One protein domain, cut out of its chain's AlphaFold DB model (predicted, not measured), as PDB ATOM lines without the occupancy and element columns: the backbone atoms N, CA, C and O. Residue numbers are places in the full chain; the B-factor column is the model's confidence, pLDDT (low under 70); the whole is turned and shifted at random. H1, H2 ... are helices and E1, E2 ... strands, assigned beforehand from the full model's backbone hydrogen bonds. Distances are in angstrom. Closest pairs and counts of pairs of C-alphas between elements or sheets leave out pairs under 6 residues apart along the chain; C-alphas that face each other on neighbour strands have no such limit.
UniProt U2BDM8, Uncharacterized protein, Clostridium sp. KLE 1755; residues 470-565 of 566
ATOM      1  N   ASN A 470     149.017   8.561  70.866       97.50
ATOM      2  CA  ASN A 470     149.134   7.155  71.218       97.50
ATOM      3  C   ASN A 470     149.911   6.976  72.533       97.50
ATOM      4  O   ASN A 470     150.992   7.538  72.714       97.50
ATOM      5  N   ILE A 471     149.404   6.126  73.423       96.25
ATOM      6  CA  ILE A 471     149.921   5.869  74.771       96.25
ATOM      7  C   ILE A 471     151.387   5.431  74.790       96.25
ATOM      8  O   ILE A 471     152.111   5.719  75.739       96.25
ATOM      9  N   LYS A 472     151.869   4.797  73.715       95.38
ATOM     10  CA  LYS A 472     153.284   4.419  73.568       95.38
ATOM     11  C   LYS A 472     154.215   5.628  73.483       95.38
ATOM     12  O   LYS A 472     155.370   5.539  73.883       95.38
ATOM     13  N   ASN A 473     153.704   6.748  72.979       96.88
ATOM     14  CA  ASN A 473     154.448   7.986  72.782       96.88
ATOM     15  C   ASN A 473     154.213   8.992  73.913       96.88
ATOM     16  O   ASN A 473     154.807  10.067  73.889       96.88
ATOM     17  N   ILE A 474     153.350   8.681  74.889       96.19
ATOM     18  CA  ILE A 474     153.003   9.648  75.925       96.19
ATOM     19  C   ILE A 474     154.178   9.881  76.885       96.19
ATOM     20  O   ILE A 474     154.801   8.951  77.420       96.19
ATOM     21  N   THR A 475     154.478  11.157  77.097       97.12
ATOM     22  CA  THR A 475     155.512  11.653  78.011       97.12
ATOM     23  C   THR A 475     154.899  12.665  78.971       97.12
ATOM     24  O   THR A 475     153.821  13.193  78.704       97.12
ATOM     25  N   GLU A 476     155.594  12.973  80.065       97.25
ATOM     26  CA  GLU A 476     155.187  14.028  81.006       97.25
ATOM     27  C   GLU A 476     155.017  15.383  80.315       97.25
ATOM     28  O   GLU A 476     154.038  16.075  80.564       97.25
ATOM     29  N   ALA A 477     155.904  15.728  79.375       96.31
ATOM     30  CA  ALA A 477     155.806  16.972  78.615       96.31
ATOM     31  C   ALA A 477     154.560  17.016  77.713       96.31
ATOM     32  O   ALA A 477     153.876  18.034  77.662       96.31
ATOM     33  N   ILE A 478     154.243  15.909  77.031       96.25
ATOM     34  CA  ILE A 478     153.038  15.814  76.194       96.25
ATOM     35  C   ILE A 478     151.780  15.859  77.063       96.25
ATOM     36  O   ILE A 478     150.837  16.565  76.734       96.25
ATOM     37  N   TYR A 479     151.766  15.136  78.182       96.06
ATOM     38  CA  TYR A 479     150.623  15.121  79.089       96.06
ATOM     39  C   TYR A 479     150.387  16.494  79.734       96.06
ATOM     40  O   TYR A 479     149.255  16.968  79.766       96.06
ATOM     41  N   LYS A 480     151.459  17.180  80.156       96.12
ATOM     42  CA  LYS A 480     151.425  18.580  80.608       96.12
ATOM     43  C   LYS A 480     150.810  19.498  79.549       96.12
ATOM     44  O   LYS A 480     149.965  20.322  79.886       96.12
ATOM     45  N   ASP A 481     151.203  19.353  78.283       95.31
ATOM     46  CA  ASP A 481     150.631  20.127  77.173       95.31
ATOM     47  C   ASP A 481     149.147  19.794  76.936       95.31
ATOM     48  O   ASP A 481     148.334  20.695  76.741       95.31
ATOM     49  N   MET A 482     148.752  18.519  77.025       95.94
ATOM     50  CA  MET A 482     147.341  18.127  76.937       95.94
ATOM     51  C   MET A 482     146.511  18.779  78.048       95.94
ATOM     52  O   MET A 482     145.465  19.354  77.754       95.94
ATOM     53  N   LEU A 483     146.986  18.730  79.297       95.44
ATOM     54  CA  LEU A 483     146.302  19.338  80.436       95.44
ATOM     55  C   LEU A 483     146.220  20.861  80.317       95.44
ATOM     56  O   LEU A 483     145.144  21.412  80.521       95.44
ATOM     57  N   SER A 484     147.315  21.547  79.972       96.06
ATOM     58  CA  SER A 484     147.340  23.018  79.934       96.06
ATOM     59  C   SER A 484     146.357  23.582  78.908       96.06
ATOM     60  O   SER A 484     145.768  24.635  79.126       96.06
ATOM     61  N   ASN A 485     146.147  22.862  77.806       95.44
ATOM     62  CA  ASN A 485     145.215  23.248  76.753       95.44
ATOM     63  C   ASN A 485     143.761  22.825  77.036       95.44
ATOM     64  O   ASN A 485     142.863  23.307  76.352       95.44
ATOM     65  N   ALA A 486     143.494  21.996  78.049       94.50
ATOM     66  CA  ALA A 486     142.132  21.631  78.428       94.50
ATOM     67  C   ALA A 486     141.439  22.765  79.199       94.50
ATOM     68  O   ALA A 486     141.927  23.235  80.226       94.50
ATOM     69  N   ASN A 487     140.278  23.199  78.703       93.19
ATOM     70  CA  ASN A 487     139.497  24.280  79.302       93.19
ATOM     71  C   ASN A 487     138.863  23.861  80.637       93.19
ATOM     72  O   ASN A 487     137.792  23.261  80.636       93.19
ATOM     73  N   ASP A 488     139.481  24.231  81.757       92.44
ATOM     74  CA  ASP A 488     139.005  23.920  83.118       92.44
ATOM     75  C   ASP A 488     137.729  24.691  83.530       92.44
ATOM     76  O   ASP A 488     137.252  24.576  84.656       92.44
ATOM     77  N   CYS A 489     137.137  25.482  82.628       91.81
ATOM     78  CA  CYS A 489     135.802  26.061  82.808       91.81
ATOM     79  C   CYS A 489     134.669  25.126  82.342       91.81
ATOM     80  O   CYS A 489     133.498  25.475  82.484       91.81
ATOM     81  N   ILE A 490     134.987  23.963  81.764       92.56
ATOM     82  CA  ILE A 490     134.019  22.939  81.345       92.56
ATOM     83  C   ILE A 490     134.484  21.549  81.789       92.56
ATOM     84  O   ILE A 490     135.653  21.356  82.117       92.56
ATOM     85  N   SER A 491     133.567  20.581  81.814       94.44
ATOM     86  CA  SER A 491     133.911  19.217  82.213       94.44
ATOM     87  C   SER A 491     134.765  18.513  81.161       94.44
ATOM     88  O   SER A 491     134.521  18.652  79.961       94.44
ATOM     89  N   HIS A 492     135.706  17.690  81.621       94.69
ATOM     90  CA  HIS A 492     136.546  16.838  80.780       94.69
ATOM     91  C   HIS A 492     136.600  15.404  81.307       94.69
ATOM     92  O   HIS A 492     136.240  15.120  82.445       94.69
ATOM     93  N   GLN A 493     137.063  14.477  80.478       94.75
ATOM     94  CA  GLN A 493     137.381  13.111  80.875       94.75
ATOM     95  C   GLN A 493     138.527  12.584  80.016       94.75
ATOM     96  O   GLN A 493     138.475  12.659  78.786       94.75
ATOM     97  N   LEU A 494     139.541  11.996  80.651       95.94
ATOM     98  CA  LEU A 494     140.582  11.279  79.926       95.94
ATOM     99  C   LEU A 494     140.039   9.945  79.414       95.94
ATOM    100  O   LEU A 494     139.519   9.134  80.188       95.94
ATOM    101  N   ARG A 495     140.186   9.705  78.111       96.75
ATOM    102  CA  ARG A 495     139.745   8.476  77.447       96.75
ATOM    103  C   ARG A 495     140.900   7.830  76.695       96.75
ATOM    104  O   ARG A 495     141.749   8.522  76.135       96.75
ATOM    105  N   VAL A 496     140.908   6.499  76.702       97.56
ATOM    106  CA  VAL A 496     141.836   5.675  75.923       97.56
ATOM    107  C   VAL A 496     141.038   4.670  75.109       97.56
ATOM    108  O   VAL A 496     140.260   3.891  75.664       97.56
ATOM    109  N   ASP A 497     141.222   4.683  73.795       97.62
ATOM    110  CA  ASP A 497     140.548   3.757  72.888       97.62
ATOM    111  C   ASP A 497     141.248   2.378  72.830       97.62
ATOM    112  O   ASP A 497     142.234   2.102  73.522       97.62
ATOM    113  N   TRP A 498     140.738   1.468  71.997       97.12
ATOM    114  CA  TRP A 498     141.355   0.149  71.805       97.12
ATOM    115  C   TRP A 498     142.675   0.168  71.019       97.12
ATOM    116  O   TRP A 498     143.446  -0.788  71.133       97.12
ATOM    117  N   SER A 499     142.950   1.220  70.245       97.00
ATOM    118  CA  SER A 499     144.212   1.401  69.513       97.00
ATOM    119  C   SER A 499     145.346   1.928  70.411       97.00
ATOM    120  O   SER A 499     146.532   1.780  70.093       97.00
ATOM    121  N   GLY A 500     144.981   2.446  71.586       97.12
ATOM    122  CA  GLY A 500     145.875   3.057  72.559       97.12
ATOM    123  C   GLY A 500     145.966   4.568  72.413       97.12
ATOM    124  O   GLY A 500     146.868   5.160  72.993       97.12
ATOM    125  N   ASP A 501     145.076   5.196  71.659       98.00
ATOM    126  CA  ASP A 501     145.027   6.640  71.510       98.00
ATOM    127  C   ASP A 501     144.389   7.286  72.743       98.00
ATOM    128  O   ASP A 501     143.308   6.904  73.193       98.00
ATOM    129  N   VAL A 502     145.112   8.251  73.312       97.75
ATOM    130  CA  VAL A 502     144.778   8.991  74.531       97.75
ATOM    131  C   VAL A 502     144.345  10.398  74.149       97.75
ATOM    132  O   VAL A 502     145.053  11.089  73.410       97.75
ATOM    133  N   TYR A 503     143.215  10.847  74.687       96.69
ATOM    134  CA  TYR A 503     142.705  12.198  74.471       96.69
ATOM    135  C   TYR A 503     141.835  12.673  75.641       96.69
ATOM    136  O   TYR A 503     141.353  11.875  76.452       96.69
ATOM    137  N   LEU A 504     141.650  13.992  75.728       95.44
ATOM    138  CA  LEU A 504     140.743  14.630  76.681       95.44
ATOM    139  C   LEU A 504     139.433  14.957  75.973       95.44
ATOM    140  O   LEU A 504     139.415  15.659  74.965       95.44
ATOM    141  N   SER A 505     138.346  14.395  76.486       94.75
ATOM    142  CA  SER A 505     137.005  14.513  75.927       94.75
ATOM    143  C   SER A 505     136.167  15.476  76.756       94.75
ATOM    144  O   SER A 505     136.110  15.324  77.973       94.75
ATOM    145  N   THR A 506     135.444  16.392  76.113       94.31
ATOM    146  CA  THR A 506     134.409  17.212  76.774       94.31
ATOM    147  C   THR A 506     133.115  16.432  77.024       94.31
ATOM    148  O   THR A 506     132.254  16.876  77.778       94.31
ATOM    149  N   ILE A 507     132.965  15.261  76.396       93.44
ATOM    150  CA  ILE A 507     131.918  14.281  76.706       93.44
ATOM    151  C   ILE A 507     132.418  13.441  77.878       93.44
ATOM    152  O   ILE A 507     133.514  12.873  77.814       93.44
ATOM    153  N   THR A 508     131.632  13.362  78.951       93.44
ATOM    154  CA  THR A 508     132.066  12.775  80.227       93.44
ATOM    155  C   THR A 508     131.132  11.656  80.697       93.44
ATOM    156  O   THR A 508     130.165  11.294  80.026       93.44
ATOM    157  N   GLY A 509     131.441  11.034  81.837       91.94
ATOM    158  CA  GLY A 509     130.585  10.005  82.422       91.94
ATOM    159  C   GLY A 509     130.553   8.710  81.607       91.94
ATOM    160  O   GLY A 509     131.599   8.120  81.327       91.94
ATOM    161  N   ALA A 510     129.350   8.217  81.306       92.62
ATOM    162  CA  ALA A 510     129.111   6.974  80.563       92.62
ATOM    163  C   ALA A 510     128.612   7.214  79.125       92.62
ATOM    164  O   ALA A 510     128.159   6.278  78.469       92.62
ATOM    165  N   GLU A 511     128.696   8.450  78.637       95.69
ATOM    166  CA  GLU A 511     128.241   8.832  77.302       95.69
ATOM    167  C   GLU A 511     129.296   8.510  76.236       95.69
ATOM    168  O   GLU A 511     130.493   8.729  76.449       95.69
ATOM    169  N   GLU A 512     128.848   7.994  75.087       94.94
ATOM    170  CA  GLU A 512     129.687   7.695  73.912       94.94
ATOM    171  C   GLU A 512     130.946   6.876  74.245       94.94
ATOM    172  O   GLU A 512     132.068   7.223  73.879       94.94
ATOM    173  N   ILE A 513     130.767   5.795  75.006       95.56
ATOM    174  CA  ILE A 513     131.870   4.922  75.440       95.56
ATOM    175  C   ILE A 513     132.145   3.757  74.477       95.56
ATOM    176  O   ILE A 513     133.037   2.947  74.734       95.56
ATOM    177  N   ASP A 514     131.408   3.667  73.369       94.25
ATOM    178  CA  ASP A 514     131.662   2.677  72.324       94.25
ATOM    179  C   ASP A 514     133.046   2.912  71.706       94.25
ATOM    180  O   ASP A 514     133.399   4.019  71.314       94.25
ATOM    181  N   GLY A 515     133.869   1.861  71.650       94.75
ATOM    182  CA  GLY A 515     135.256   1.967  71.180       94.75
ATOM    183  C   GLY A 515     136.257   2.485  72.223       94.75
ATOM    184  O   GLY A 515     137.458   2.483  71.955       94.75
ATOM    185  N   ILE A 516     135.806   2.836  73.431       97.25
ATOM    186  CA  ILE A 516     136.680   3.240  74.538       97.25
ATOM    187  C   ILE A 516     137.100   2.005  75.335       97.25
ATOM    188  O   ILE A 516     136.263   1.246  75.824       97.25
ATOM    189  N   LYS A 517     138.411   1.793  75.481       97.00
ATOM    190  CA  LYS A 517     138.964   0.681  76.262       97.00
ATOM    191  C   LYS A 517     138.831   0.958  77.753       97.00
ATOM    192  O   LYS A 517     138.254   0.150  78.480       97.00
ATOM    193  N   PHE A 518     139.346   2.097  78.209       96.56
ATOM    194  CA  PHE A 518     139.153   2.584  79.571       96.56
ATOM    195  C   PHE A 518     139.134   4.114  79.614       96.56
ATOM    196  O   PHE A 518     139.572   4.789  78.682       96.56
ATOM    197  N   ARG A 519     138.592   4.663  80.698       95.69
ATOM    198  CA  ARG A 519     138.461   6.106  80.919       95.69
ATOM    199  C   ARG A 519     138.598   6.435  82.391       95.69
ATOM    200  O   ARG A 519     138.314   5.584  83.232       95.69
ATOM    201  N   TRP A 520     138.991   7.660  82.687       94.31
ATOM    202  CA  TRP A 520     139.046   8.143  84.062       94.31
ATOM    203  C   TRP A 520     137.695   8.677  84.538       94.31
ATOM    204  O   TRP A 520     136.699   8.661  83.805       94.31
ATOM    205  N   GLU A 521     137.658   9.130  85.785       92.56
ATOM    206  CA  GLU A 521     136.533   9.889  86.312       92.56
ATOM    207  C   GLU A 521     136.271  11.180  85.529       92.56
ATOM    208  O   GLU A 521     137.127  11.683  84.796       92.56
ATOM    209  N   SER A 522     135.046  11.691  85.653       93.56
ATOM    210  CA  SER A 522     134.698  12.988  85.084       93.56
ATOM    211  C   SER A 522     135.379  14.091  85.886       93.56
ATOM    212  O   SER A 522     135.173  14.221  87.092       93.56
ATOM    213  N   TRP A 523     136.141  14.925  85.201       93.75
ATOM    214  CA  TRP A 523     136.726  16.132  85.753       93.75
ATOM    215  C   TRP A 523     135.722  17.267  85.613       93.75
ATOM    216  O   TRP A 523     135.417  17.694  84.502       93.75
ATOM    217  N   ASN A 524     135.157  17.712  86.730       92.06
ATOM    218  CA  ASN A 524     134.206  18.816  86.759       92.06
ATOM    219  C   ASN A 524     134.933  20.167  86.673       92.06
ATOM    220  O   ASN A 524     136.079  20.259  87.112       92.06
ATOM    221  N   PRO A 525     134.269  21.229  86.182       92.06
ATOM    222  CA  PRO A 525     134.890  22.540  86.032       92.06
ATOM    223  C   PRO A 525     135.494  23.039  87.346       92.06
ATOM    224  O   PRO A 525     134.823  23.030  88.382       92.06
ATOM    225  N   GLY A 526     136.742  23.502  87.302       87.50
ATOM    226  CA  GLY A 526     137.420  24.128  88.434       87.50
ATOM    227  C   GLY A 526     137.795  23.179  89.574       87.50
ATOM    228  O   GLY A 526     138.169  23.655  90.646       87.50
ATOM    229  N   ASN A 527     137.708  21.858  89.384       90.00
ATOM    230  CA  ASN A 527     138.142  20.896  90.400       90.00
ATOM    231  C   ASN A 527     139.661  20.643  90.396       90.00
ATOM    232  O   ASN A 527     140.166  19.961  91.287       90.00
ATOM    233  N   GLY A 528     140.386  21.229  89.436       88.06
ATOM    234  CA  GLY A 528     141.844  21.244  89.403       88.06
ATOM    235  C   GLY A 528     142.501  20.052  88.704       88.06
ATOM    236  O   GLY A 528     143.711  19.898  88.844       88.06
ATOM    237  N   TYR A 529     141.756  19.230  87.953       91.75
ATOM    238  CA  TYR A 529     142.335  18.142  87.143       91.75
ATOM    239  C   TYR A 529     142.756  18.550  85.738       91.75
ATOM    240  O   TYR A 529     143.567  17.866  85.117       91.75
ATOM    241  N   ALA A 530     142.223  19.658  85.230       93.19
ATOM    242  CA  ALA A 530     142.513  20.163  83.899       93.19
ATOM    243  C   ALA A 530     143.042  21.601  83.952       93.19
ATOM    244  O   ALA A 530     142.978  22.293  84.969       93.19
ATOM    245  N   GLY A 531     143.589  22.051  82.829       94.88
ATOM    246  CA  GLY A 531     144.048  23.415  82.635       94.88
ATOM    247  C   GLY A 531     145.447  23.720  83.185       94.88
ATOM    248  O   GLY A 531     146.158  22.849  83.700       94.88
ATOM    249  N   PRO A 532     145.865  24.993  83.071       95.31
ATOM    250  CA  PRO A 532     147.188  25.488  83.440       95.31
ATOM    251  C   PRO A 532     147.676  25.087  84.829       95.31
ATOM    252  O   PRO A 532     148.840  24.732  84.981       95.31
ATOM    253  N   ARG A 533     146.807  25.122  85.848       92.62
ATOM    254  CA  ARG A 533     147.193  24.799  87.233       92.62
ATOM    255  C   ARG A 533     147.510  23.315  87.394       92.62
ATOM    256  O   ARG A 533     148.570  22.996  87.919       92.62
ATOM    257  N   ALA A 534     146.651  22.436  86.877       94.06
ATOM    258  CA  ALA A 534     146.877  20.990  86.885       94.06
ATOM    259  C   ALA A 534     148.162  20.623  86.127       94.06
ATOM    260  O   ALA A 534     148.994  19.863  86.612       94.06
ATOM    261  N   ALA A 535     148.371  21.241  84.962       96.19
ATOM    262  CA  ALA A 535     149.572  21.065  84.150       96.19
ATOM    263  C   ALA A 535     150.867  21.560  84.827       96.19
ATOM    264  O   ALA A 535     151.963  21.133  84.462       96.19
ATOM    265  N   SER A 536     150.753  22.469  85.796       96.25
ATOM    266  CA  SER A 536     151.886  23.015  86.551       96.25
ATOM    267  C   SER A 536     152.261  22.161  87.767       96.25
ATOM    268  O   SER A 536     153.325  22.358  88.353       96.25
ATOM    269  N   ASP A 537     151.422  21.194  88.150       95.94
ATOM    270  CA  ASP A 537     151.741  20.231  89.199       95.94
ATOM    271  C   ASP A 537     152.548  19.063  88.612       95.94
ATOM    272  O   ASP A 537     152.019  18.108  88.039       95.94
ATOM    273  N   HIS A 538     153.873  19.157  88.746       94.62
ATOM    274  CA  HIS A 538     154.803  18.155  88.227       94.62
ATOM    275  C   HIS A 538     154.574  16.756  88.801       94.62
ATOM    276  O   HIS A 538     154.742  15.771  88.080       94.62
ATOM    277  N   GLU A 539     154.205  16.652  90.079       94.56
ATOM    278  CA  GLU A 539     154.002  15.351  90.710       94.56
ATOM    279  C   GLU A 539     152.688  14.738  90.221       94.56
ATOM    280  O   GLU A 539     152.676  13.573  89.824       94.56
ATOM    281  N   TYR A 540     151.624  15.542  90.121       94.44
ATOM    282  CA  TYR A 540     150.361  15.124  89.511       94.44
ATOM    283  C   TYR A 540     150.546  14.650  88.062       94.44
ATOM    284  O   TYR A 540     150.070  13.570  87.705       94.44
ATOM    285  N   VAL A 541     151.277  15.401  87.227       96.19
ATOM    286  CA  VAL A 541     151.570  15.035  85.828       96.19
ATOM    287  C   VAL A 541     152.338  13.715  85.748       96.19
ATOM    288  O   VAL A 541     151.973  12.819  84.982       96.19
ATOM    289  N   LYS A 542     153.393  13.572  86.550       95.69
ATOM    290  CA  LYS A 542     154.242  12.379  86.570       95.69
ATOM    291  C   LYS A 542     153.471  11.138  87.012       95.69
ATOM    292  O   LYS A 542     153.517  10.107  86.337       95.69
ATOM    293  N   GLN A 543     152.736  11.247  88.116       94.44
ATOM    294  CA  GLN A 543     151.874  10.186  88.631       94.44
ATOM    295  C   GLN A 543     150.794   9.809  87.615       94.44
ATOM    296  O   GLN A 543     150.580   8.628  87.347       94.44
ATOM    297  N   SER A 544     150.198  10.805  86.960       94.25
ATOM    298  CA  SER A 544     149.190  10.606  85.921       94.25
ATOM    299  C   SER A 544     149.691   9.772  84.748       94.25
ATOM    300  O   SER A 544     149.049   8.801  84.345       94.25
ATOM    301  N   VAL A 545     150.870  10.108  84.229       95.62
ATOM    302  CA  VAL A 545     151.497   9.383  83.118       95.62
ATOM    303  C   VAL A 545     151.862   7.954  83.521       95.62
ATOM    304  O   VAL A 545     151.658   7.028  82.733       95.62
ATOM    305  N   ALA A 546     152.382   7.757  84.736       94.25
ATOM    306  CA  ALA A 546     152.723   6.433  85.249       94.25
ATOM    307  C   ALA A 546     151.477   5.544  85.397       94.25
ATOM    308  O   ALA A 546     151.458   4.425  84.877       94.25
ATOM    309  N   SER A 547     150.416   6.059  86.023       93.75
ATOM    310  CA  SER A 547     149.141   5.353  86.189       93.75
ATOM    311  C   SER A 547     148.484   5.027  84.852       93.75
ATOM    312  O   SER A 547     147.992   3.913  84.662       93.75
ATOM    313  N   LEU A 548     148.528   5.953  83.890       94.50
ATOM    314  CA  LEU A 548     148.004   5.737  82.545       94.50
ATOM    315  C   LEU A 548     148.712   4.575  81.832       94.50
ATOM    316  O   LEU A 548     148.049   3.690  81.285       94.50
ATOM    317  N   LYS A 549     150.053   4.551  81.869       94.81
ATOM    318  CA  LYS A 549     150.862   3.468  81.281       94.81
ATOM    319  C   LYS A 549     150.595   2.132  81.964       94.81
ATOM    320  O   LYS A 549     150.341   1.146  81.276       94.81
ATOM    321  N   LYS A 550     150.547   2.120  83.297       93.38
ATOM    322  CA  LYS A 550     150.239   0.922  84.082       93.38
ATOM    323  C   LYS A 550     148.855   0.357  83.750       93.38
ATOM    324  O   LYS A 550     148.741  -0.830  83.482       93.38
ATOM    325  N   CYS A 551     147.819   1.196  83.659       93.94
ATOM    326  CA  CYS A 551     146.476   0.753  83.257       93.94
ATOM    327  C   CYS A 551     146.472   0.060  81.891       93.94
ATOM    328  O   CYS A 551     145.747  -0.913  81.669       93.94
ATOM    329  N   TRP A 552     147.274   0.573  80.960       95.50
ATOM    330  CA  TRP A 552     147.399  -0.009  79.636       95.50
ATOM    331  C   TRP A 552     148.115  -1.361  79.651       95.50
ATOM    332  O   TRP A 552     147.626  -2.294  79.006       95.50
ATOM    333  N   GLU A 553     149.219  -1.463  80.393       94.75
ATOM    334  CA  GLU A 553     150.013  -2.685  80.586       94.75
ATOM    335  C   GLU A 553     149.216  -3.782  81.306       94.75
ATOM    336  O   GLU A 553     149.188  -4.921  80.841       94.75
ATOM    337  N   ASP A 554     148.477  -3.419  82.357       93.56
ATOM    338  CA  ASP A 554     147.621  -4.319  83.141       93.56
ATOM    339  C   ASP A 554     146.332  -4.717  82.392       93.56
ATOM    340  O   ASP A 554     145.556  -5.558  82.850       93.56
ATOM    341  N   GLY A 555     146.076  -4.128  81.218       94.44
ATOM    342  CA  GLY A 555     144.924  -4.462  80.382       94.44
ATOM    343  C   GLY A 555     143.578  -4.024  80.968       94.44
ATOM    344  O   GLY A 555     142.558  -4.646  80.653       94.44
ATOM    345  N   VAL A 556     143.576  -2.965  81.787       93.38
ATOM    346  CA  VAL A 556     142.392  -2.409  82.460       93.38
ATOM    347  C   VAL A 556     141.315  -2.003  81.447       93.38
ATOM    348  O   VAL A 556     141.611  -1.638  80.302       93.38
ATOM    349  N   ARG A 557     140.042  -2.106  81.857       93.88
ATOM    350  CA  ARG A 557     138.866  -1.813  81.026       93.88
ATOM    351  C   ARG A 557     137.802  -1.047  81.803       93.88
ATOM    352  O   ARG A 557     137.606  -1.295  82.987       93.88
ATOM    353  N   GLY A 558     137.043  -0.213  81.101       93.44
ATOM    354  CA  GLY A 558     135.884   0.480  81.659       93.44
ATOM    355  C   GLY A 558     136.248   1.736  82.449       93.44
ATOM    356  O   GLY A 558     137.056   2.542  82.000       93.44
ATOM    357  N   TYR A 559     135.565   1.953  83.571       92.81
ATOM    358  CA  TYR A 559     135.797   3.106  84.440       92.81
ATOM    359  C   TYR A 559     136.995   2.850  85.356       92.81
ATOM    360  O   TYR A 559     137.041   1.826  86.038       92.81
ATOM    361  N   CYS A 560     137.917   3.805  85.388       88.25
ATOM    362  CA  CYS A 560     139.072   3.823  86.267       88.25
ATOM    363  C   CYS A 560     138.957   5.018  87.210       88.25
ATOM    364  O   CYS A 560     138.933   6.159  86.755       88.25
ATOM    365  N   ASP A 561     138.934   4.760  88.513       77.00
ATOM    366  CA  ASP A 561     139.140   5.818  89.494       77.00
ATOM    367  C   ASP A 561     140.639   6.121  89.559       77.00
ATOM    368  O   ASP A 561     141.437   5.252  89.921       77.00
ATOM    369  N   PHE A 562     141.014   7.337  89.162       66.44
ATOM    370  CA  PHE A 562     142.404   7.778  89.116       66.44
ATOM    371  C   PHE A 562     143.110   7.592  90.469       66.44
ATOM    372  O   PHE A 562     144.255   7.140  90.517       66.44
ATOM    373  N   TYR A 563     142.399   7.860  91.564       60.84
ATOM    374  CA  TYR A 563     142.925   7.807  92.924       60.84
ATOM    375  C   TYR A 563     142.944   6.415  93.535       60.84
ATOM    376  O   TYR A 563     143.628   6.201  94.529       60.84
ATOM    377  N   ALA A 564     142.224   5.459  92.951       57.81
ATOM    378  CA  ALA A 564     142.312   4.061  93.359       57.81
ATOM    379  C   ALA A 564     143.541   3.345  92.765       57.81
ATOM    380  O   ALA A 564     143.803   2.190  93.106       57.81
ATOM    381  N   ILE A 565     144.247   3.991  91.829       54.78
ATOM    382  CA  ILE A 565     145.359   3.413  91.059       54.78
ATOM    383  C   ILE A 565     146.729   3.902  91.569       54.78
ATOM    384  O   ILE A 565     147.729   3.197  91.373       54.78
TER     385      ILE A 565
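What this domain is: This is residues 470 to 565 of the 566 residues of an uncharacterized protein of Clostridium sp. KLE 1755 (UniProt U2BDM8). A small antiparallel sheet, E2 E1 E3, lies beside the long helix H3, which runs past it from a pair of short helices, H1 and H2. After H3 the last residues fold back, 558 to 559 pairing with E3. The 96 printed residues, under half in named elements, are mixed, in the order H1 E1 E2 E3 H2 H3. The whole is compact, radius of gyration of the C-alphas 12.2 A, spanning 30 by 26 by 23 A.

How they stand to each other: E1, residues 493 to 497, forms a hairpin with E2, 501 to 505; N 495 and O 503 are 3.0 A apart. On its other side is E3, 516 to 519, with N 496 and O 518 2.9 A apart. H1, 476 to 485, and H3, 538 to 553, only graze the sheet. H1 touches H2, 531 to 536, opposite ways at a shallow tilt of 31 degrees; the closest C-alphas, of Ser 484 and Gly 531, are 4.3 A apart. Every O i to N i+4 pair is within hydrogen-bond range in H1, H2 and H3.

Where its parts are: H3 is 22.7 A long, H1 14.2 A, E1 12.7 A, E2 12.1 A, H2 8.8 A and E3 7.2 A. C-alpha 476 is at (155.187, 14.028, 81.006), C-alpha 553 at (150.013, -2.685, 80.586).

The domain as a whole: The farthest C-alphas, of Cys 489 and Asp 554, are 32.6 A apart. The printed part has no cut; the link E3 to H2 is long. Residues 562 to 565 have pLDDT under 70.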